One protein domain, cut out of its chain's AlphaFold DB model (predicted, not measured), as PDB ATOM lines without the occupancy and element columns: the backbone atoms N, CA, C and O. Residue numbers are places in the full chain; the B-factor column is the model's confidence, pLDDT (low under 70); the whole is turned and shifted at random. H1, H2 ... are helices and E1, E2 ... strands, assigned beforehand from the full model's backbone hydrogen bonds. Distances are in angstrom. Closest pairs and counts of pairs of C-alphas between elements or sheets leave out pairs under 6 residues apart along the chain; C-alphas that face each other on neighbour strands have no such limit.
ATOM      1  N   ILE A  65     587.720 411.963 396.168       84.94
ATOM      2  CA  ILE A  65     586.461 412.134 396.882       84.94
ATOM      3  C   ILE A  65     585.331 412.092 395.855       84.94
ATOM      4  O   ILE A  65     585.521 412.464 394.695       84.94
ATOM      5  N   SER A  66     584.157 411.624 396.270       86.56
ATOM      6  CA  SER A  66     582.992 411.532 395.392       86.56
ATOM      7  C   SER A  66     581.787 412.237 395.981       86.56
ATOM      8  O   SER A  66     581.571 412.185 397.191       86.56
ATOM      9  N   TYR A  67     580.962 412.795 395.111       85.75
ATOM     10  CA  TYR A  67     579.672 413.369 395.445       85.75
ATOM     11  C   TYR A  67     578.570 412.672 394.665       85.75
ATOM     12  O   TYR A  67     578.668 412.477 393.452       85.75
ATOM     13  N   ARG A  68     577.517 412.285 395.382       84.69
ATOM     14  CA  ARG A  68     576.278 411.780 394.804       84.69
ATOM     15  C   ARG A  68     575.204 412.848 395.017       84.69
ATOM     16  O   ARG A  68     575.067 413.293 396.156       84.69
ATOM     17  N   PRO A  69     574.455 413.243 393.976       76.31
ATOM     18  CA  PRO A  69     573.334 414.150 394.162       76.31
ATOM     19  C   PRO A  69     572.318 413.549 395.135       76.31
ATOM     20  O   PRO A  69     571.955 412.375 395.015       76.31
ATOM     21  N   ALA A  70     571.855 414.368 396.073       71.81
ATOM     22  CA  ALA A  70     570.666 414.109 396.875       71.81
ATOM     23  C   ALA A  70     569.526 415.003 396.356       71.81
ATOM     24  O   ALA A  70     569.814 416.074 395.817       71.81
ATOM     25  N   PRO A  71     568.249 414.610 396.495       65.06
ATOM     26  CA  PRO A  71     567.133 415.495 396.173       65.06
ATOM     27  C   PRO A  71     567.278 416.858 396.881       65.06
ATOM     28  O   PRO A  71     567.649 416.877 398.056       65.06
ATOM     29  N   PRO A  72     567.002 417.991 396.201       59.91
ATOM     30  CA  PRO A  72     566.423 418.115 394.856       59.91
ATOM     31  C   PRO A  72     567.440 418.107 393.692       59.91
ATOM     32  O   PRO A  72     567.049 418.257 392.540       59.91
ATOM     33  N   ASP A  73     568.739 417.926 393.941       64.75
ATOM     34  CA  ASP A  73     569.788 417.955 392.903       64.75
ATOM     35  C   ASP A  73     569.907 416.651 392.096       64.75
ATOM     36  O   ASP A  73     570.747 416.544 391.202       64.75
ATOM     37  N   SER A  74     569.066 415.657 392.396       65.56
ATOM     38  CA  SER A  74     569.017 414.360 391.712       65.56
ATOM     39  C   SER A  74     568.352 414.387 390.336       65.56
ATOM     40  O   SER A  74     568.538 413.432 389.585       65.56
ATOM     41  N   ASP A  75     567.637 415.464 389.985       76.81
ATOM     42  CA  ASP A  75     567.113 415.677 388.626       76.81
ATOM     43  C   ASP A  75     567.654 416.956 387.944       76.81
ATOM     44  O   ASP A  75     566.979 417.983 387.839       76.81
ATOM     45  N   PRO A  76     568.902 416.917 387.454       75.12
ATOM     46  CA  PRO A  76     569.480 417.967 386.622       75.12
ATOM     47  C   PRO A  76     568.758 418.196 385.297       75.12
ATOM     48  O   PRO A  76     568.834 419.306 384.785       75.12
ATOM     49  N   LEU A  77     568.074 417.199 384.725       80.31
ATOM     50  CA  LEU A  77     567.385 417.381 383.442       80.31
ATOM     51  C   LEU A  77     566.082 418.167 383.615       80.31
ATOM     52  O   LEU A  77     565.789 419.020 382.782       80.31
ATOM     53  N   GLY A  78     565.366 417.978 384.725       84.75
ATOM     54  CA  GLY A  78     564.259 418.855 385.116       84.75
ATOM     55  C   GLY A  78     564.706 420.291 385.419       84.75
ATOM     56  O   GLY A  78     563.947 421.237 385.222       84.75
ATOM     57  N   TYR A  79     565.956 420.477 385.857       88.94
ATOM     58  CA  TYR A  79     566.532 421.806 386.071       88.94
ATOM     59  C   TYR A  79     566.995 422.475 384.771       88.94
ATOM     60  O   TYR A  79     566.694 423.645 384.540       88.94
ATOM     61  N   TRP A  80     567.739 421.764 383.924       90.94
ATOM     62  CA  TRP A  80     568.351 422.311 382.716       90.94
ATOM     63  C   TRP A  80     567.408 422.286 381.519       90.94
ATOM     64  O   TRP A  80     567.539 421.476 380.604       90.94
ATOM     65  N   THR A  81     566.500 423.257 381.485       91.25
ATOM     66  CA  THR A  81     565.731 423.557 380.275       91.25
ATOM     67  C   THR A  81     566.636 424.105 379.167       91.25
ATOM     68  O   THR A  81     567.716 424.649 379.428       91.25
ATOM     69  N   ALA A  82     566.179 424.024 377.913       89.31
ATOM     70  CA  ALA A  82     566.907 424.575 376.768       89.31
ATOM     71  C   ALA A  82     567.251 426.067 376.951       89.31
ATOM     72  O   ALA A  82     568.352 426.497 376.604       89.31
ATOM     73  N   ASP A  83     566.346 426.842 377.553       90.38
ATOM     74  CA  ASP A  83     566.554 428.269 377.808       90.38
ATOM     75  C   ASP A  83     567.597 428.535 378.894       90.38
ATOM     76  O   ASP A  83     568.418 429.445 378.739       90.38
ATOM     77  N   ARG A  84     567.633 427.721 379.957       92.88
ATOM     78  CA  ARG A  84     568.693 427.792 380.974       92.88
ATOM     79  C   ARG A  84     570.045 427.420 380.390       92.88
ATOM     80  O   ARG A  84     571.007 428.154 380.584       92.88
ATOM     81  N   MET A  85     570.114 426.351 379.595       92.44
ATOM     82  CA  MET A  85     571.350 425.975 378.900       92.44
ATOM     83  C   MET A  85     571.840 427.078 377.956       92.44
ATOM     84  O   MET A  85     573.029 427.386 377.937       92.44
ATOM     85  N   ARG A  86     570.934 427.708 377.199       92.06
ATOM     86  CA  ARG A  86     571.271 428.822 376.299       92.06
ATOM     87  C   ARG A  86     571.711 430.074 377.067       92.06
ATOM     88  O   ARG A  86     572.499 430.862 376.557       92.06
ATOM     89  N   SER A  87     571.195 430.267 378.278       91.25
ATOM     90  CA  SER A  87     571.492 431.433 379.118       91.25
ATOM     91  C   SER A  87     572.692 431.238 380.045       91.25
ATOM     92  O   SER A  87     573.174 432.225 380.601       91.25
ATOM     93  N   ALA A  88     573.178 430.005 380.203       92.06
ATOM     94  CA  ALA A  88     574.314 429.686 381.054       92.06
ATOM     95  C   ALA A  88     575.566 430.466 380.632       92.06
ATOM     96  O   ALA A  88     575.884 430.607 379.446       92.06
ATOM     97  N   VAL A  89     576.323 430.939 381.618       92.31
ATOM     98  CA  VAL A  89     577.531 431.736 381.380       92.31
ATOM     99  C   VAL A  89     578.742 430.819 381.264       92.31
ATOM    100  O   VAL A  89     578.876 429.845 382.004       92.31
ATOM    101  N   ARG A  90     579.660 431.118 380.339       90.88
ATOM    102  CA  ARG A  90     580.910 430.358 380.249       90.88
ATOM    103  C   ARG A  90     581.735 430.613 381.503       90.88
ATOM    104  O   ARG A  90     582.091 431.756 381.787       90.88
ATOM    105  N   ALA A  91     582.086 429.552 382.212       83.00
ATOM    106  CA  ALA A  91     582.884 429.620 383.421       83.00
ATOM    107  C   ALA A  91     584.212 430.368 383.191       83.00
ATOM    108  O   ALA A  91     584.877 430.184 382.167       83.00
ATOM    109  N   GLY A  92     584.573 431.244 384.133       70.56
ATOM    110  CA  GLY A  92     585.727 432.143 384.011       70.56
ATOM    111  C   GLY A  92     585.491 433.392 383.151       70.56
ATOM    112  O   GLY A  92     586.414 434.186 382.993       70.56
ATOM    113  N   SER A  93     584.283 433.597 382.611       68.12
ATOM    114  CA  SER A  93     583.901 434.875 381.992       68.12
ATOM    115  C   SER A  93     583.442 435.864 383.067       68.12
ATOM    116  O   SER A  93     582.772 435.444 384.015       68.12
ATOM    117  N   PRO A  94     583.760 437.166 382.949       50.03
ATOM    118  CA  PRO A  94     583.237 438.162 383.873       50.03
ATOM    119  C   PRO A  94     581.701 438.157 383.870       50.03
ATOM    120  O   PRO A  94     581.069 437.972 382.828       50.03
ATOM    121  N   VAL A  95     581.092 438.344 385.045       47.22
ATOM    122  CA  VAL A  95     579.630 438.396 385.208       47.22
ATOM    123  C   VAL A  95     579.072 439.497 384.300       47.22
ATOM    124  O   VAL A  95     579.489 440.648 384.390       47.22
ATOM    125  N   GLY A  96     578.165 439.135 383.387       45.00
ATOM    126  CA  GLY A  96     577.610 440.045 382.374       45.00
ATOM    127  C   GLY A  96     578.281 439.976 380.995       45.00
ATOM    128  O   GLY A  96     577.715 440.476 380.025       45.00
ATOM    129  N   ALA A  97     579.419 439.291 380.853       45.41
ATOM    130  CA  ALA A  97     579.979 438.967 379.548       45.41
ATOM    131  C   ALA A  97     579.312 437.705 378.986       45.41
ATOM    132  O   ALA A  97     579.725 436.575 379.252       45.41
ATOM    133  N   ARG A  98     578.291 437.897 378.141       47.47
ATOM    134  CA  ARG A  98     577.921 436.911 377.112       47.47
ATOM    135  C   ARG A  98     579.021 436.900 376.052       47.47
ATOM    136  O   ARG A  98     578.833 437.354 374.931       47.47
ATOM    137  N   THR A  99     580.201 436.414 376.407       44.03
ATOM    138  CA  THR A  99     581.183 436.033 375.399       44.03
ATOM    139  C   THR A  99     580.951 434.562 375.113       44.03
ATOM    140  O   THR A  99     581.677 433.677 375.563       44.03
ATOM    141  N   GLU A 100     579.900 434.296 374.336       49.34
ATOM    142  CA  GLU A 100     580.071 433.279 373.311       49.34
ATOM    143  C   GLU A 100     581.291 433.769 372.537       49.34
ATOM    144  O   GLU A 100     581.299 434.904 372.049       49.34
ATOM    145  N   LYS A 113     580.992 413.687 368.932       78.88
ATOM    146  CA  LYS A 113     580.327 412.874 369.965       78.88
ATOM    147  C   LYS A 113     581.094 412.850 371.291       78.88
ATOM    148  O   LYS A 113     580.522 412.526 372.324       78.88
ATOM    149  N   THR A 114     582.390 413.154 371.250       82.00
ATOM    150  CA  THR A 114     583.307 413.041 372.389       82.00
ATOM    151  C   THR A 114     583.520 414.349 373.136       82.00
ATOM    152  O   THR A 114     583.992 414.298 374.261       82.00
ATOM    153  N   VAL A 115     583.185 415.510 372.571       87.69
ATOM    154  CA  VAL A 115     583.415 416.824 373.200       87.69
ATOM    155  C   VAL A 115     582.090 417.566 373.301       87.69
ATOM    156  O   VAL A 115     581.293 417.544 372.366       87.69
ATOM    157  N   GLY A 116     581.834 418.233 374.423       90.50
ATOM    158  CA  GLY A 116     580.570 418.931 374.643       90.50
ATOM    159  C   GLY A 116     580.632 420.023 375.698       90.50
ATOM    160  O   GLY A 116     581.674 420.260 376.320       90.50
ATOM    161  N   LYS A 117     579.485 420.676 375.909       94.00
ATOM    162  CA  LYS A 117     579.284 421.588 377.038       94.00
ATOM    163  C   LYS A 117     578.848 420.776 378.260       94.00
ATOM    164  O   LYS A 117     577.935 419.955 378.175       94.00
ATOM    165  N   LEU A 118     579.507 421.005 379.390       92.75
ATOM    166  CA  LEU A 118     579.093 420.536 380.707       92.75
ATOM    167  C   LEU A 118     578.485 421.720 381.457       92.75
ATOM    168  O   LEU A 118     579.196 422.662 381.811       92.75
ATOM    169  N   PHE A 119     577.179 421.657 381.675       94.56
ATOM    170  CA  PHE A 119     576.404 422.614 382.451       94.56
ATOM    171  C   PHE A 119     576.423 422.227 383.925       94.56
ATOM    172  O   PHE A 119     576.383 421.039 384.253       94.56
ATOM    173  N   TYR A 120     576.503 423.218 384.805       93.19
ATOM    174  CA  TYR A 120     576.497 423.037 386.252       93.19
ATOM    175  C   TYR A 120     576.090 424.334 386.957       93.19
ATOM    176  O   TYR A 120     576.183 425.425 386.390       93.19
ATOM    177  N   VAL A 121     575.637 424.215 388.197       92.94
ATOM    178  CA  VAL A 121     575.409 425.357 389.084       92.94
ATOM    179  C   VAL A 121     576.647 425.523 389.949       92.94
ATOM    180  O   VAL A 121     577.067 424.585 390.634       92.94
ATOM    181  N   ASP A 122     577.281 426.688 389.856       92.25
ATOM    182  CA  ASP A 122     578.482 426.983 390.630       92.25
ATOM    183  C   ASP A 122     578.154 427.231 392.114       92.25
ATOM    184  O   ASP A 122     576.998 427.353 392.523       92.25
ATOM    185  N   ALA A 123     579.186 427.357 392.944       89.19
ATOM    186  CA  ALA A 123     578.991 427.628 394.365       89.19
ATOM    187  C   ALA A 123     578.365 429.016 394.676       89.19
ATOM    188  O   ALA A 123     578.024 429.277 395.828       89.19
ATOM    189  N   ASN A 124     578.221 429.918 393.693       89.94
ATOM    190  CA  ASN A 124     577.462 431.174 393.799       89.94
ATOM    191  C   ASN A 124     575.985 431.023 393.403       89.94
ATOM    192  O   ASN A 124     575.271 432.023 393.391       89.94
ATOM    193  N   ASN A 125     575.524 429.810 393.094       91.56
ATOM    194  CA  ASN A 125     574.220 429.537 392.491       91.56
ATOM    195  C   ASN A 125     574.049 430.140 391.085       91.56
ATOM    196  O   ASN A 125     572.935 430.492 390.695       91.56
ATOM    197  N   GLN A 126     575.135 430.265 390.318       93.62
ATOM    198  CA  GLN A 126     575.106 430.730 388.936       93.62
ATOM    199  C   GLN A 126     575.125 429.561 387.947       93.62
ATOM    200  O   GLN A 126     576.027 428.717 387.966       93.62
ATOM    201  N   ASP A 127     574.171 429.588 387.015       95.00
ATOM    202  CA  ASP A 127     574.117 428.693 385.859       95.00
ATOM    203  C   ASP A 127     575.352 428.921 384.976       95.00
ATOM    204  O   ASP A 127     575.501 429.954 384.311       95.00
ATOM    205  N   SER A 128     576.251 427.943 384.986       94.12
ATOM    206  CA  SER A 128     577.552 428.013 384.336       94.12
ATOM    207  C   SER A 128     577.761 426.840 383.387       94.12
ATOM    208  O   SER A 128     577.166 425.771 383.535       94.12
ATOM    209  N   TRP A 129     578.636 427.021 382.402       94.69
ATOM    210  CA  TRP A 129     579.085 425.930 381.548       94.69
ATOM    211  C   TRP A 129     580.592 425.950 381.324       94.69
ATOM    212  O   TRP A 129     581.241 426.997 381.293       94.69
ATOM    213  N   CYS A 130     581.146 424.764 381.115       92.19
ATOM    214  CA  CYS A 130     582.525 424.555 380.701       92.19
ATOM    215  C   CYS A 130     582.598 423.511 379.581       92.19
ATOM    216  O   CYS A 130     581.587 422.915 379.201       92.19
ATOM    217  N   THR A 131     583.788 423.296 379.029       91.00
ATOM    218  CA  THR A 131     584.026 422.204 378.079       91.00
ATOM    219  C   THR A 131     584.388 420.932 378.835       91.00
ATOM    220  O   THR A 131     585.127 420.969 379.822       91.00
ATOM    221  N   ALA A 132     583.884 419.802 378.353       87.56
ATOM    222  CA  ALA A 132     584.224 418.491 378.876       87.56
ATOM    223  C   ALA A 132     584.283 417.453 377.751       87.56
ATOM    224  O   ALA A 132     583.730 417.665 376.664       87.56
ATOM    225  N   THR A 133     584.952 416.335 378.016       87.81
ATOM    226  CA  THR A 133     585.167 415.273 377.031       87.81
ATOM    227  C   THR A 133     584.766 413.911 377.565       87.81
ATOM    228  O   THR A 133     585.074 413.565 378.700       87.81
ATOM    229  N   VAL A 134     584.103 413.110 376.741       88.00
ATOM    230  CA  VAL A 134     583.829 411.704 377.032       88.00
ATOM    231  C   VAL A 134     585.143 410.938 376.990       88.00
ATOM    232  O   VAL A 134     585.864 410.997 375.994       88.00
ATOM    233  N   ILE A 135     585.426 410.191 378.051       82.56
ATOM    234  CA  ILE A 135     586.585 409.302 378.122       82.56
ATOM    235  C   ILE A 135     586.136 407.850 378.033       82.56
ATOM    236  O   ILE A 135     585.063 407.470 378.509       82.56
ATOM    237  N   ASN A 136     586.970 407.022 377.408       75.44
ATOM    238  CA  ASN A 136     586.667 405.608 377.281       75.44
ATOM    239  C   ASN A 136     586.909 404.891 378.615       75.44
ATOM    240  O   ASN A 136     587.927 405.091 379.273       75.44
ATOM    241  N   GLY A 137     585.979 404.031 379.004       68.44
ATOM    242  CA  GLY A 137     586.064 403.225 380.214       68.44
ATOM    243  C   GLY A 137     585.061 402.086 380.141       68.44
ATOM    244  O   GLY A 137     584.162 402.113 379.305       68.44
ATOM    245  N   SER A 138     585.174 401.101 381.030       72.69
ATOM    246  CA  SER A 138     584.386 399.859 380.957       72.69
ATOM    247  C   SER A 138     582.865 400.063 380.963       72.69
ATOM    248  O   SER A 138     582.126 399.193 380.527       72.69
ATOM    249  N   SER A 139     582.386 401.199 381.476       69.31
ATOM    250  CA  SER A 139     580.959 401.543 381.536       69.31
ATOM    251  C   SER A 139     580.527 402.608 380.517       69.31
ATOM    252  O   SER A 139     579.363 402.994 380.534       69.31
ATOM    253  N   HIS A 140     581.444 403.104 379.673       77.06
ATOM    254  CA  HIS A 140     581.203 404.098 378.611       77.06
ATOM    255  C   HIS A 140     580.352 405.318 379.031       77.06
ATOM    256  O   HIS A 140     579.583 405.856 378.242       77.06
ATOM    257  N   ASN A 141     580.478 405.754 380.288       81.56
ATOM    258  CA  ASN A 141     579.624 406.775 380.902       81.56
ATOM    259  C   ASN A 141     580.428 407.790 381.736       81.56
ATOM    260  O   ASN A 141     580.007 408.218 382.814       81.56
ATOM    261  N   LEU A 142     581.636 408.117 381.277       85.75
ATOM    262  CA  LEU A 142     582.560 408.998 381.982       85.75
ATOM    263  C   LEU A 142     582.850 410.243 381.151       85.75
ATOM    264  O   LEU A 142     583.143 410.153 379.960       85.75
ATOM    265  N   VAL A 143     582.787 411.393 381.813       88.38
ATOM    266  CA  VAL A 143     583.095 412.703 381.253       88.38
ATOM    267  C   VAL A 143     584.195 413.338 382.102       88.38
ATOM    268  O   VAL A 143     584.094 413.395 383.325       88.38
ATOM    269  N   GLU A 144     585.254 413.804 381.463       87.81
ATOM    270  CA  GLU A 144     586.412 414.446 382.081       87.81
ATOM    271  C   GLU A 144     586.364 415.966 381.857       87.81
ATOM    272  O   GLU A 144     585.972 416.441 380.788       87.81
ATOM    273  N   THR A 145     586.734 416.741 382.878       88.12
ATOM    274  CA  THR A 145     586.806 418.211 382.821       88.12
ATOM    275  C   THR A 145     587.823 418.741 383.842       88.12
ATOM    276  O   THR A 145     588.507 417.953 384.475       88.12
ATOM    277  N   ALA A 146     587.959 420.057 384.026       85.31
ATOM    278  CA  ALA A 146     588.896 420.642 384.994       85.31
ATOM    279  C   ALA A 146     588.363 420.685 386.441       85.31
ATOM    280  O   ALA A 146     587.156 420.785 386.673       85.31
ATOM    281  N   GLY A 147     589.297 420.661 387.410       82.31
ATOM    282  CA  GLY A 147     589.071 420.610 388.867       82.31
ATOM    283  C   GLY A 147     587.966 421.537 389.349       82.31
ATOM    284  O   GLY A 147     586.985 421.116 389.969       82.31
ATOM    285  N   HIS A 148     588.131 422.810 389.006       85.75
ATOM    286  CA  HIS A 148     587.313 423.924 389.473       85.75
ATOM    287  C   HIS A 148     585.893 423.919 388.923       85.75
ATOM    288  O   HIS A 148     585.008 424.502 389.543       85.75
ATOM    289  N   TYR A 149     585.647 423.253 387.794       90.19
ATOM    290  CA  TYR A 149     584.292 423.123 387.263       90.19
ATOM    291  C   TYR A 149     583.468 422.103 388.049       90.19
ATOM    292  O   TYR A 149     582.246 422.212 388.089       90.19
ATOM    293  N   VAL A 150     584.119 421.150 388.721       89.75
ATOM    294  CA  VAL A 150     583.451 420.125 389.539       89.75
ATOM    295  C   VAL A 150     583.408 420.516 391.017       89.75
ATOM    296  O   VAL A 150     582.404 420.292 391.694       89.75
ATOM    297  N   TYR A 151     584.490 421.100 391.531       88.81
ATOM    298  CA  TYR A 151     584.632 421.449 392.941       88.81
ATOM    299  C   TYR A 151     585.290 422.816 393.096       88.81
ATOM    300  O   TYR A 151     586.438 423.015 392.691       88.81
ATOM    301  N   THR A 152     584.589 423.736 393.750       88.81
ATOM    302  CA  THR A 152     585.107 425.062 394.078       88.81
ATOM    303  C   THR A 152     585.809 425.002 395.433       88.81
ATOM    304  O   THR A 152     585.187 424.701 396.455       88.81
ATOM    305  N   TYR A 153     587.110 425.299 395.467       83.94
ATOM    306  CA  TYR A 153     587.893 425.263 396.705       83.94
ATOM    307  C   TYR A 153     587.240 426.085 397.826       83.94
ATOM    308  O   TYR A 153     586.726 427.176 397.583       83.94
ATOM    309  N   ARG A 154     587.232 425.536 399.052       84.69
ATOM    310  CA  ARG A 154     586.555 426.065 400.260       84.69
ATOM    311  C   ARG A 154     585.041 426.260 400.173       84.69
ATOM    312  O   ARG A 154     584.424 426.518 401.200       84.69
ATOM    313  N   ARG A 155     584.433 426.123 398.995       89.12
ATOM    314  CA  ARG A 155     582.991 426.319 398.790       89.12
ATOM    315  C   ARG A 155     582.245 425.022 398.511       89.12
ATOM    316  O   ARG A 155     581.043 424.963 398.724       89.12
ATOM    317  N   GLY A 156     582.964 423.974 398.118       89.81
ATOM    318  CA  GLY A 156     582.429 422.628 397.990       89.81
ATOM    319  C   GLY A 156     582.132 422.225 396.551       89.81
ATOM    320  O   GLY A 156     582.704 422.745 395.593       89.81
ATOM    321  N   TRP A 157     581.255 421.235 396.419       90.56
ATOM    322  CA  TRP A 157     580.839 420.684 395.136       90.56
ATOM    323  C   TRP A 157     579.958 421.673 394.380       90.56
ATOM    324  O   TRP A 157     579.022 422.228 394.952       90.56
ATOM    325  N   ASN A 158     580.223 421.830 393.086       91.12
ATOM    326  CA  ASN A 158     579.220 422.368 392.178       91.12
ATOM    327  C   ASN A 158     578.128 421.301 391.979       91.12
ATOM    328  O   ASN A 158     578.353 420.113 392.236       91.12
ATOM    329  N   THR A 159     576.932 421.705 391.563       91.56
ATOM    330  CA  THR A 159     575.767 420.809 391.532       91.56
ATOM    331  C   THR A 159     575.069 420.817 390.181       91.56
ATOM    332  O   THR A 159     575.425 421.566 389.269       91.56
ATOM    333  N   LYS A 160     574.076 419.930 390.045       90.94
ATOM    334  CA  LYS A 160     573.207 419.829 388.870       90.94
ATOM    335  C   LYS A 160     573.989 419.657 387.565       90.94
ATOM    336  O   LYS A 160     573.749 420.373 386.606       90.94
ATOM    337  N   PHE A 161     574.945 418.736 387.510       91.38
ATOM    338  CA  PHE A 161     575.725 418.549 386.286       91.38
ATOM    339  C   PHE A 161     574.872 417.955 385.153       91.38
ATOM    340  O   PHE A 161     574.182 416.955 385.348       91.38
ATOM    341  N   ALA A 162     574.975 418.521 383.953       92.00
ATOM    342  CA  ALA A 162     574.378 417.980 382.736       92.00
ATOM    343  C   ALA A 162     575.355 418.123 381.565       92.00
ATOM    344  O   ALA A 162     575.869 419.210 381.303       92.00
ATOM    345  N   PHE A 163     575.638 417.030 380.858       92.25
ATOM    346  CA  PHE A 163     576.588 417.029 379.744       92.25
ATOM    347  C   PHE A 163     575.865 416.917 378.405       92.25
ATOM    348  O   PHE A 163     575.073 416.001 378.207       92.25
ATOM    349  N   ALA A 164     576.158 417.820 377.474       91.81
ATOM    350  CA  ALA A 164     575.586 417.827 376.134       91.81
ATOM    351  C   ALA A 164     576.710 417.711 375.081       91.81
ATOM    352  O   ALA A 164     577.344 418.720 374.735       91.81
ATOM    353  N   PRO A 165     576.995 416.494 374.578       89.06
ATOM    354  CA  PRO A 165     577.978 416.287 373.521       89.06
ATOM    355  C   PRO A 165     577.562 417.009 372.235       89.06
ATOM    356  O   PRO A 165     576.393 416.989 371.842       89.06
ATOM    357  N   GLY A 166     578.521 417.659 371.574       85.31
ATOM    358  CA  GLY A 166     578.280 418.405 370.339       85.31
ATOM    359  C   GLY A 166     577.302 419.579 370.475       85.31
ATOM    360  O   GLY A 166     576.736 419.991 369.464       85.31
ATOM    361  N   TYR A 167     577.065 420.083 371.695       88.19
ATOM    362  CA  TYR A 167     576.146 421.196 371.925       88.19
ATOM    363  C   TYR A 167     576.592 422.458 371.185       88.19
ATOM    364  O   TYR A 167     577.718 422.926 371.365       88.19
ATOM    365  N   ASP A 168     575.669 423.054 370.437       84.50
ATOM    366  CA  ASP A 168     575.883 424.275 369.666       84.50
ATOM    367  C   ASP A 168     574.627 425.157 369.703       84.50
ATOM    368  O   ASP A 168     573.583 424.769 369.184       84.50
ATOM    369  N   ASN A 169     574.701 426.327 370.345       80.25
ATOM    370  CA  ASN A 169     573.645 427.356 370.376       80.25
ATOM    371  C   ASN A 169     572.206 426.856 370.642       80.25
ATOM    372  O   ASN A 169     571.237 427.334 370.051       80.25
ATOM    373  N   GLY A 170     572.039 425.900 371.562       80.50
ATOM    374  CA  GLY A 170     570.737 425.298 371.887       80.50
ATOM    375  C   GLY A 170     570.450 423.981 371.168       80.50
ATOM    376  O   GLY A 170     569.504 423.290 371.532       80.50
ATOM    377  N   ARG A 171     571.271 423.591 370.191       82.69
ATOM    378  CA  ARG A 171     571.194 422.295 369.514       82.69
ATOM    379  C   ARG A 171     572.036 421.269 370.269       82.69
ATOM    380  O   ARG A 171     573.252 421.410 370.339       82.69
ATOM    381  N   ALA A 172     571.399 420.222 370.791       85.06
ATOM    382  CA  ALA A 172     572.048 419.101 371.476       85.06
ATOM    383  C   ALA A 172     571.844 417.794 370.676       85.06
ATOM    384  O   ALA A 172     570.922 417.033 370.966       85.06
ATOM    385  N   PRO A 173     572.663 417.525 369.641       82.75
ATOM    386  CA  PRO A 173     572.422 416.429 368.696       82.75
ATOM    387  C   PRO A 173     572.561 415.020 369.300       82.75
ATOM    388  O   PRO A 173     572.124 414.055 368.677       82.75
ATOM    389  N   TYR A 174     573.165 414.882 370.485       82.56
ATOM    390  CA  TYR A 174     573.466 413.590 371.118       82.56
ATOM    391  C   TYR A 174     572.776 413.387 372.472       82.56
ATOM    392  O   TYR A 174     573.286 412.652 373.323       82.56
ATOM    393  N   LEU A 175     571.605 414.017 372.644       85.50
ATOM    394  CA  LEU A 175     570.869 414.110 373.907       85.50
ATOM    395  C   LEU A 175     571.711 414.747 375.026       85.50
ATOM    396  O   LEU A 175     572.891 415.059 374.867       85.50
ATOM    397  N   VAL A 176     571.077 414.985 376.168       87.94
ATOM    398  CA  VAL A 176     571.737 415.525 377.358       87.94
ATOM    399  C   VAL A 176     571.873 414.401 378.374       87.94
ATOM    400  O   VAL A 176     570.910 413.700 378.675       87.94
ATOM    401  N   TRP A 177     573.079 414.212 378.896       87.56
ATOM    402  CA  TRP A 177     573.401 413.159 379.847       87.56
ATOM    403  C   TRP A 177     573.325 413.686 381.273       87.56
ATOM    404  O   TRP A 177     573.965 414.685 381.618       87.56
ATOM    405  N   ASN A 178     572.591 412.966 382.117       85.44
ATOM    406  CA  ASN A 178     572.507 413.257 383.539       85.44
ATOM    407  C   ASN A 178     573.716 412.682 384.306       85.44
ATOM    408  O   ASN A 178     574.213 411.595 383.988       85.44
ATOM    409  N   TYR A 179     574.183 413.373 385.349       83.38
ATOM    410  CA  TYR A 179     575.190 412.829 386.259       83.38
ATOM    411  C   TYR A 179     574.583 411.955 387.357       83.38
ATOM    412  O   TYR A 179     573.523 412.232 387.904       83.38
ATOM    413  N   SER A 180     575.287 410.880 387.707       84.12
ATOM    414  CA  SER A 180     574.944 410.055 388.876       84.12
ATOM    415  C   SER A 180     575.967 410.197 389.996       84.12
ATOM    416  O   SER A 180     575.677 409.892 391.157       84.12
ATOM    417  N   ARG A 181     577.184 410.638 389.658       86.56
ATOM    418  CA  ARG A 181     578.269 410.847 390.607       86.56
ATOM    419  C   ARG A 181     579.302 411.812 390.035       86.56
ATOM    420  O   ARG A 181     579.654 411.717 388.867       86.56
ATOM    421  N   ALA A 182     579.821 412.699 390.866       89.25
ATOM    422  CA  ALA A 182     580.974 413.529 390.552       89.25
ATOM    423  C   ALA A 182     582.181 413.069 391.370       89.25
ATOM    424  O   ALA A 182     582.024 412.570 392.487       89.25
ATOM    425  N   PHE A 183     583.378 413.235 390.821       89.69
ATOM    426  CA  PHE A 183     584.635 412.904 391.473       89.69
ATOM    427  C   PHE A 183     585.608 414.065 391.334       89.69
ATOM    428  O   PHE A 183     585.733 414.663 390.267       89.69
ATOM    429  N   THR A 184     586.345 414.345 392.399       86.88
ATOM    430  CA  THR A 184     587.517 415.213 392.336       86.88
ATOM    431  C   THR A 184     588.635 414.615 393.170       86.88
ATOM    432  O   THR A 184     588.396 413.819 394.083       86.88
ATOM    433  N   LEU A 185     589.874 414.964 392.848       83.88
ATOM    434  CA  LEU A 185     591.020 414.495 393.610       83.88
ATOM    435  C   LEU A 185     591.035 415.180 394.978       83.88
ATOM    436  O   LEU A 185     590.816 416.384 395.089       83.88
ATOM    437  N   LYS A 186     591.328 414.424 396.039       83.75
ATOM    438  CA  LYS A 186     591.441 414.971 397.398       83.75
ATOM    439  C   LYS A 186     592.468 416.106 397.454       83.75
ATOM    440  O   LYS A 186     592.229 417.104 398.119       83.75
ATOM    441  N   ALA A 187     593.558 415.985 396.695       78.88
ATOM    442  CA  ALA A 187     594.556 417.042 396.551       78.88
ATOM    443  C   ALA A 187     593.958 418.353 396.006       78.88
ATOM    444  O   ALA A 187     594.268 419.414 396.535       78.88
ATOM    445  N   TRP A 188     593.061 418.276 395.014       80.81
ATOM    446  CA  TRP A 188     592.338 419.442 394.499       80.81
ATOM    447  C   TRP A 188     591.417 420.053 395.560       80.81
ATOM    448  O   TRP A 188     591.428 421.257 395.793       80.81
ATOM    449  N   ALA A 189     590.627 419.218 396.239       80.81
ATOM    450  CA  ALA A 189     589.661 419.695 397.225       80.81
ATOM    451  C   ALA A 189     590.314 420.370 398.446       80.81
ATOM    452  O   ALA A 189     589.704 421.243 399.062       80.81
ATOM    453  N   LEU A 190     591.540 419.970 398.798       78.75
ATOM    454  CA  LEU A 190     592.243 420.432 399.996       78.75
ATOM    455  C   LEU A 190     593.244 421.572 399.754       78.75
ATOM    456  O   LEU A 190     593.588 422.262 400.713       78.75
ATOM    457  N   HIS A 191     593.682 421.817 398.516       66.94
ATOM    458  CA  HIS A 191     594.716 422.813 398.216       66.94
ATOM    459  C   HIS A 191     594.334 423.698 397.019       66.94
ATOM    460  O   HIS A 191     594.166 423.200 395.911       66.94
ATOM    461  N   GLN A 192     594.252 425.016 397.236       56.03
ATOM    462  CA  GLN A 192     594.213 426.026 396.161       56.03
ATOM    463  C   GLN A 192     595.593 426.637 395.906       56.03
ATOM    464  O   GLN A 192     595.883 427.109 394.806       56.03
ATOM    465  N   ASP A 193     596.431 426.628 396.942       44.56
ATOM    466  CA  ASP A 193     597.750 427.229 396.925       44.56
ATOM    467  C   ASP A 193     598.635 426.365 396.066       44.56
ATOM    468  O   ASP A 193     599.102 425.331 396.536       44.56
ATOM    469  N   ASP A 194     598.756 426.758 394.796       44.72
ATOM    470  CA  ASP A 194     599.929 426.499 393.981       44.72
ATOM    471  C   ASP A 194     599.800 426.923 392.506       44.72
ATOM    472  O   ASP A 194     600.783 426.852 391.780       44.72
ATOM    473  N   GLU A 195     598.653 427.377 391.997       48.00
ATOM    474  CA  GLU A 195     598.589 427.721 390.563       48.00
ATOM    475  C   GLU A 195     599.407 428.985 390.220       48.00
ATOM    476  O   GLU A 195     600.138 429.009 389.226       48.00
ATOM    477  N   GLN A 196     599.377 430.005 391.086       40.56
ATOM    478  CA  GLN A 196     600.131 431.248 390.880       40.56
ATOM    479  C   GLN A 196     601.625 431.097 391.241       40.56
ATOM    480  O   GLN A 196     602.480 431.674 390.574       40.56
ATOM    481  N   THR A 197     601.955 430.295 392.261       38.53
ATOM    482  CA  THR A 197     603.322 430.066 392.775       38.53
ATOM    483  C   THR A 197     604.053 428.876 392.131       38.53
ATOM    484  O   THR A 197     605.283 428.907 392.042       38.53
ATOM    485  N   ARG A 198     603.364 427.845 391.606       39.66
ATOM    486  CA  ARG A 198     603.996 426.754 390.821       39.66
ATOM    487  C   ARG A 198     604.224 427.118 389.358       39.66
ATOM    488  O   ARG A 198     605.007 426.433 388.706       39.66
ATOM    489  N   ARG A 199     603.627 428.195 388.830       44.22
ATOM    490  CA  ARG A 199     603.929 428.683 387.467       44.22
ATOM    491  C   ARG A 199     605.414 429.030 387.284       44.22
ATOM    492  O   ARG A 199     605.915 429.021 386.167       44.22
ATOM    493  N   SER A 200     606.112 429.275 388.391       40.56
ATOM    494  CA  SER A 200     607.555 429.511 388.486       40.56
ATOM    495  C   SER A 200     608.426 428.247 388.605       40.56
ATOM    496  O   SER A 200     609.644 428.381 388.681       40.56
ATOM    497  N   SER A 201     607.870 427.025 388.635       34.19
ATOM    498  CA  SER A 201     608.654 425.792 388.829       34.19
ATOM    499  C   SER A 201     608.243 424.676 387.845       34.19
ATOM    500  O   SER A 201     607.155 424.114 387.985       34.19
ATOM    501  N   PRO A 202     609.091 424.299 386.862       39.69
ATOM    502  CA  PRO A 202     608.711 423.390 385.770       39.69
ATOM    503  C   PRO A 202     608.379 421.941 386.170       39.69
ATOM    504  O   PRO A 202     607.964 421.168 385.314       39.69
ATOM    505  N   SER A 203     608.578 421.532 387.431       37.06
ATOM    506  CA  SER A 203     608.559 420.108 387.816       37.06
ATOM    507  C   SER A 203     607.389 419.667 388.708       37.06
ATOM    508  O   SER A 203     607.411 418.541 389.206       37.06
ATOM    509  N   ARG A 204     606.391 420.520 388.985       41.34
ATOM    510  CA  ARG A 204     605.283 420.191 389.919       41.34
ATOM    511  C   ARG A 204     603.891 420.507 389.375       41.34
ATOM    512  O   ARG A 204     602.974 420.812 390.130       41.34
ATOM    513  N   SER A 205     603.693 420.434 388.065       39.50
ATOM    514  CA  SER A 205     602.368 420.588 387.464       39.50
ATOM    515  C   SER A 205     601.512 419.339 387.708       39.50
ATOM    516  O   SER A 205     601.391 418.472 386.844       39.50
ATOM    517  N   ALA A 206     600.922 419.231 388.900       41.97
ATOM    518  CA  ALA A 206     599.850 418.283 389.177       41.97
ATOM    519  C   ALA A 206     598.561 418.783 388.508       41.97
ATOM    520  O   ALA A 206     597.660 419.300 389.166       41.97
ATOM    521  N   TRP A 207     598.496 418.649 387.184       42.97
ATOM    522  CA  TRP A 207     597.231 418.665 386.464       42.97
ATOM    523  C   TRP A 207     596.380 417.531 387.034       42.97
ATOM    524  O   TRP A 207     596.680 416.353 386.864       42.97
ATOM    525  N   CYS A 208     595.375 417.906 387.815       51.28
ATOM    526  CA  CYS A 208     594.442 416.987 388.441       51.28
ATOM    527  C   CYS A 208     593.126 417.113 387.690       51.28
ATOM    528  O   CYS A 208     592.350 418.029 387.960       51.28
ATOM    529  N   THR A 209     592.899 416.232 386.721       57.03
ATOM    530  CA  THR A 209     591.662 416.226 385.945       57.03
ATOM    531  C   THR A 209     590.563 415.504 386.733       57.03
ATOM    532  O   THR A 209     590.675 414.299 386.976       57.03
ATOM    533  N   PRO A 210     589.524 416.197 387.230       69.12
ATOM    534  CA  PRO A 210     588.360 415.542 387.804       69.12
ATOM    535  C   PRO A 210     587.509 414.861 386.733       69.12
ATOM    536  O   PRO A 210     587.559 415.165 385.540       69.12
ATOM    537  N   ILE A 211     586.659 413.956 387.210       69.88
ATOM    538  CA  ILE A 211     585.779 413.144 386.377       69.88
ATOM    539  C   ILE A 211     584.355 413.292 386.903       69.88
ATOM    540  O   ILE A 211     584.083 413.122 388.092       69.88
ATOM    541  N   VAL A 212     583.417 413.556 386.006       66.56
ATOM    542  CA  VAL A 212     581.985 413.435 386.258       66.56
ATOM    543  C   VAL A 212     581.520 412.127 385.630       66.56
ATOM    544  O   VAL A 212     581.662 411.900 384.429       66.56
ATOM    545  N   ARG A 213     580.957 411.234 386.443       74.50
ATOM    546  CA  ARG A 213     580.324 410.017 385.944       74.50
ATOM    547  C   ARG A 213     578.864 410.294 385.658       74.50
ATOM    548  O   ARG A 213     578.055 410.545 386.563       74.50
ATOM    549  N   THR A 214     578.519 410.171 384.390       63.94
ATOM    550  CA  THR A 214     577.133 410.200 383.975       63.94
ATOM    551  C   THR A 214     576.461 408.883 384.327       63.94
ATOM    552  O   THR A 214     577.055 407.802 384.290       63.94
ATOM    553  N   GLY A 215     575.230 408.968 384.818       46.56
ATOM    554  CA  GLY A 215     574.373 407.796 384.865       46.56
ATOM    555  C   GLY A 215     573.859 407.563 383.454       46.56
ATOM    556  O   GLY A 215     573.380 408.505 382.830       46.56
TER     557      GLY A 215
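Overview. This is residues 65 to 100 and 113 to 215 of the 226 residues of an uncharacterized protein of Leifsonia xyli subsp. xyli (strain CTCB07) (UniProt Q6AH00). A small closed barrel of six antiparallel strands is the body, with E1 added beside E6 and the short helices H1, H2 and H3 on its outside. From one side of the barrel the chain loops far out through H5 and residues 199 to 210 before it returns as E7, the last strand of the ring. The printed part has 139 residues, with five named helices and seven named strands in the order E1 H1 H2 E2 E3 E4 H3 E5 E6 H4 H5 E7; the class is mixed, with 65 residues, under half, in named elements. It is compact, with a radius of gyration of the C-alphas of 15.0 A and spans of 43 by 40 by 29 A.

Along the chain. The ring holds E2, residues 115 to 121, 19.7 A long, from C-alpha 115 at (583.415, 416.824, 373.200); E3, residues 127 to 135, 24.3 A; E4, residues 142 to 144; E7, residues 211 to 214, ending with C-alpha 214 at (577.133, 410.200, 383.975); E6, residues 177 to 185, 22.4 A; and E5, residues 159 to 165, 18.7 A. E3 bends by 54 degrees at residue 131 and E6 by 69 degrees at residue 180. E1 is residues 65 to 67, from C-alpha 65 at (586.461, 412.134, 396.882). The helices are H1, residues 76 to 79; H2, 82 to 87, 8.6 A; H3, 147 to 150; H4, 186 to 190; and H5, 195 to 198.

Arrangement. E2, E3 and E4 form a meander, each strand the antiparallel neighbour of the one before, in two hairpins: N 118 and O 130 are 2.8 A apart, N 135 and O 142 3.0 A. E7 is the antiparallel neighbour of E4, with N 212 and O 143 within hydrogen-bond range at 2.8 A, and of E6, with N 183 and O 211 within hydrogen-bond range at 2.8 A. E5 and E6, a hairpin, have N 177 and O 163 at 2.8 A; E5 closes the ring on E2 with N 119 and O 162, 2.8 A. E1 pairs with E6 through N 67 and O 182, 2.8 A. H1 is over E5 at a height over the sheet of 8.2 A, the closest C-alphas being those of Pro 76 and Lys 160, 4.7 A. H2 runs across the strands, at 78 degrees to E2 on the local plane. H3 and H4 are close but not clearly touching, at the C-alphas of Gly 147 and Trp 188, 6.6 A. H5 is not on the barrel. In H2 and H4 every O i to N i+4 pair is within hydrogen-bond range; H1, H3 and H5 are too short for one.

Size, cuts and confidence. The C-alphas of Gly 78 and Ser 201, the two farthest apart, are 45.1 A apart. Residues 101 to 112 are not printed, and C-alphas 100 and 113 are 20.7 A apart across this cut. The links E5 to E6 and H5 to E7 are long. The mean pLDDT of the printed part is 77.0; 38 residues are under 70, among them 93 to 100 and 191 to 212.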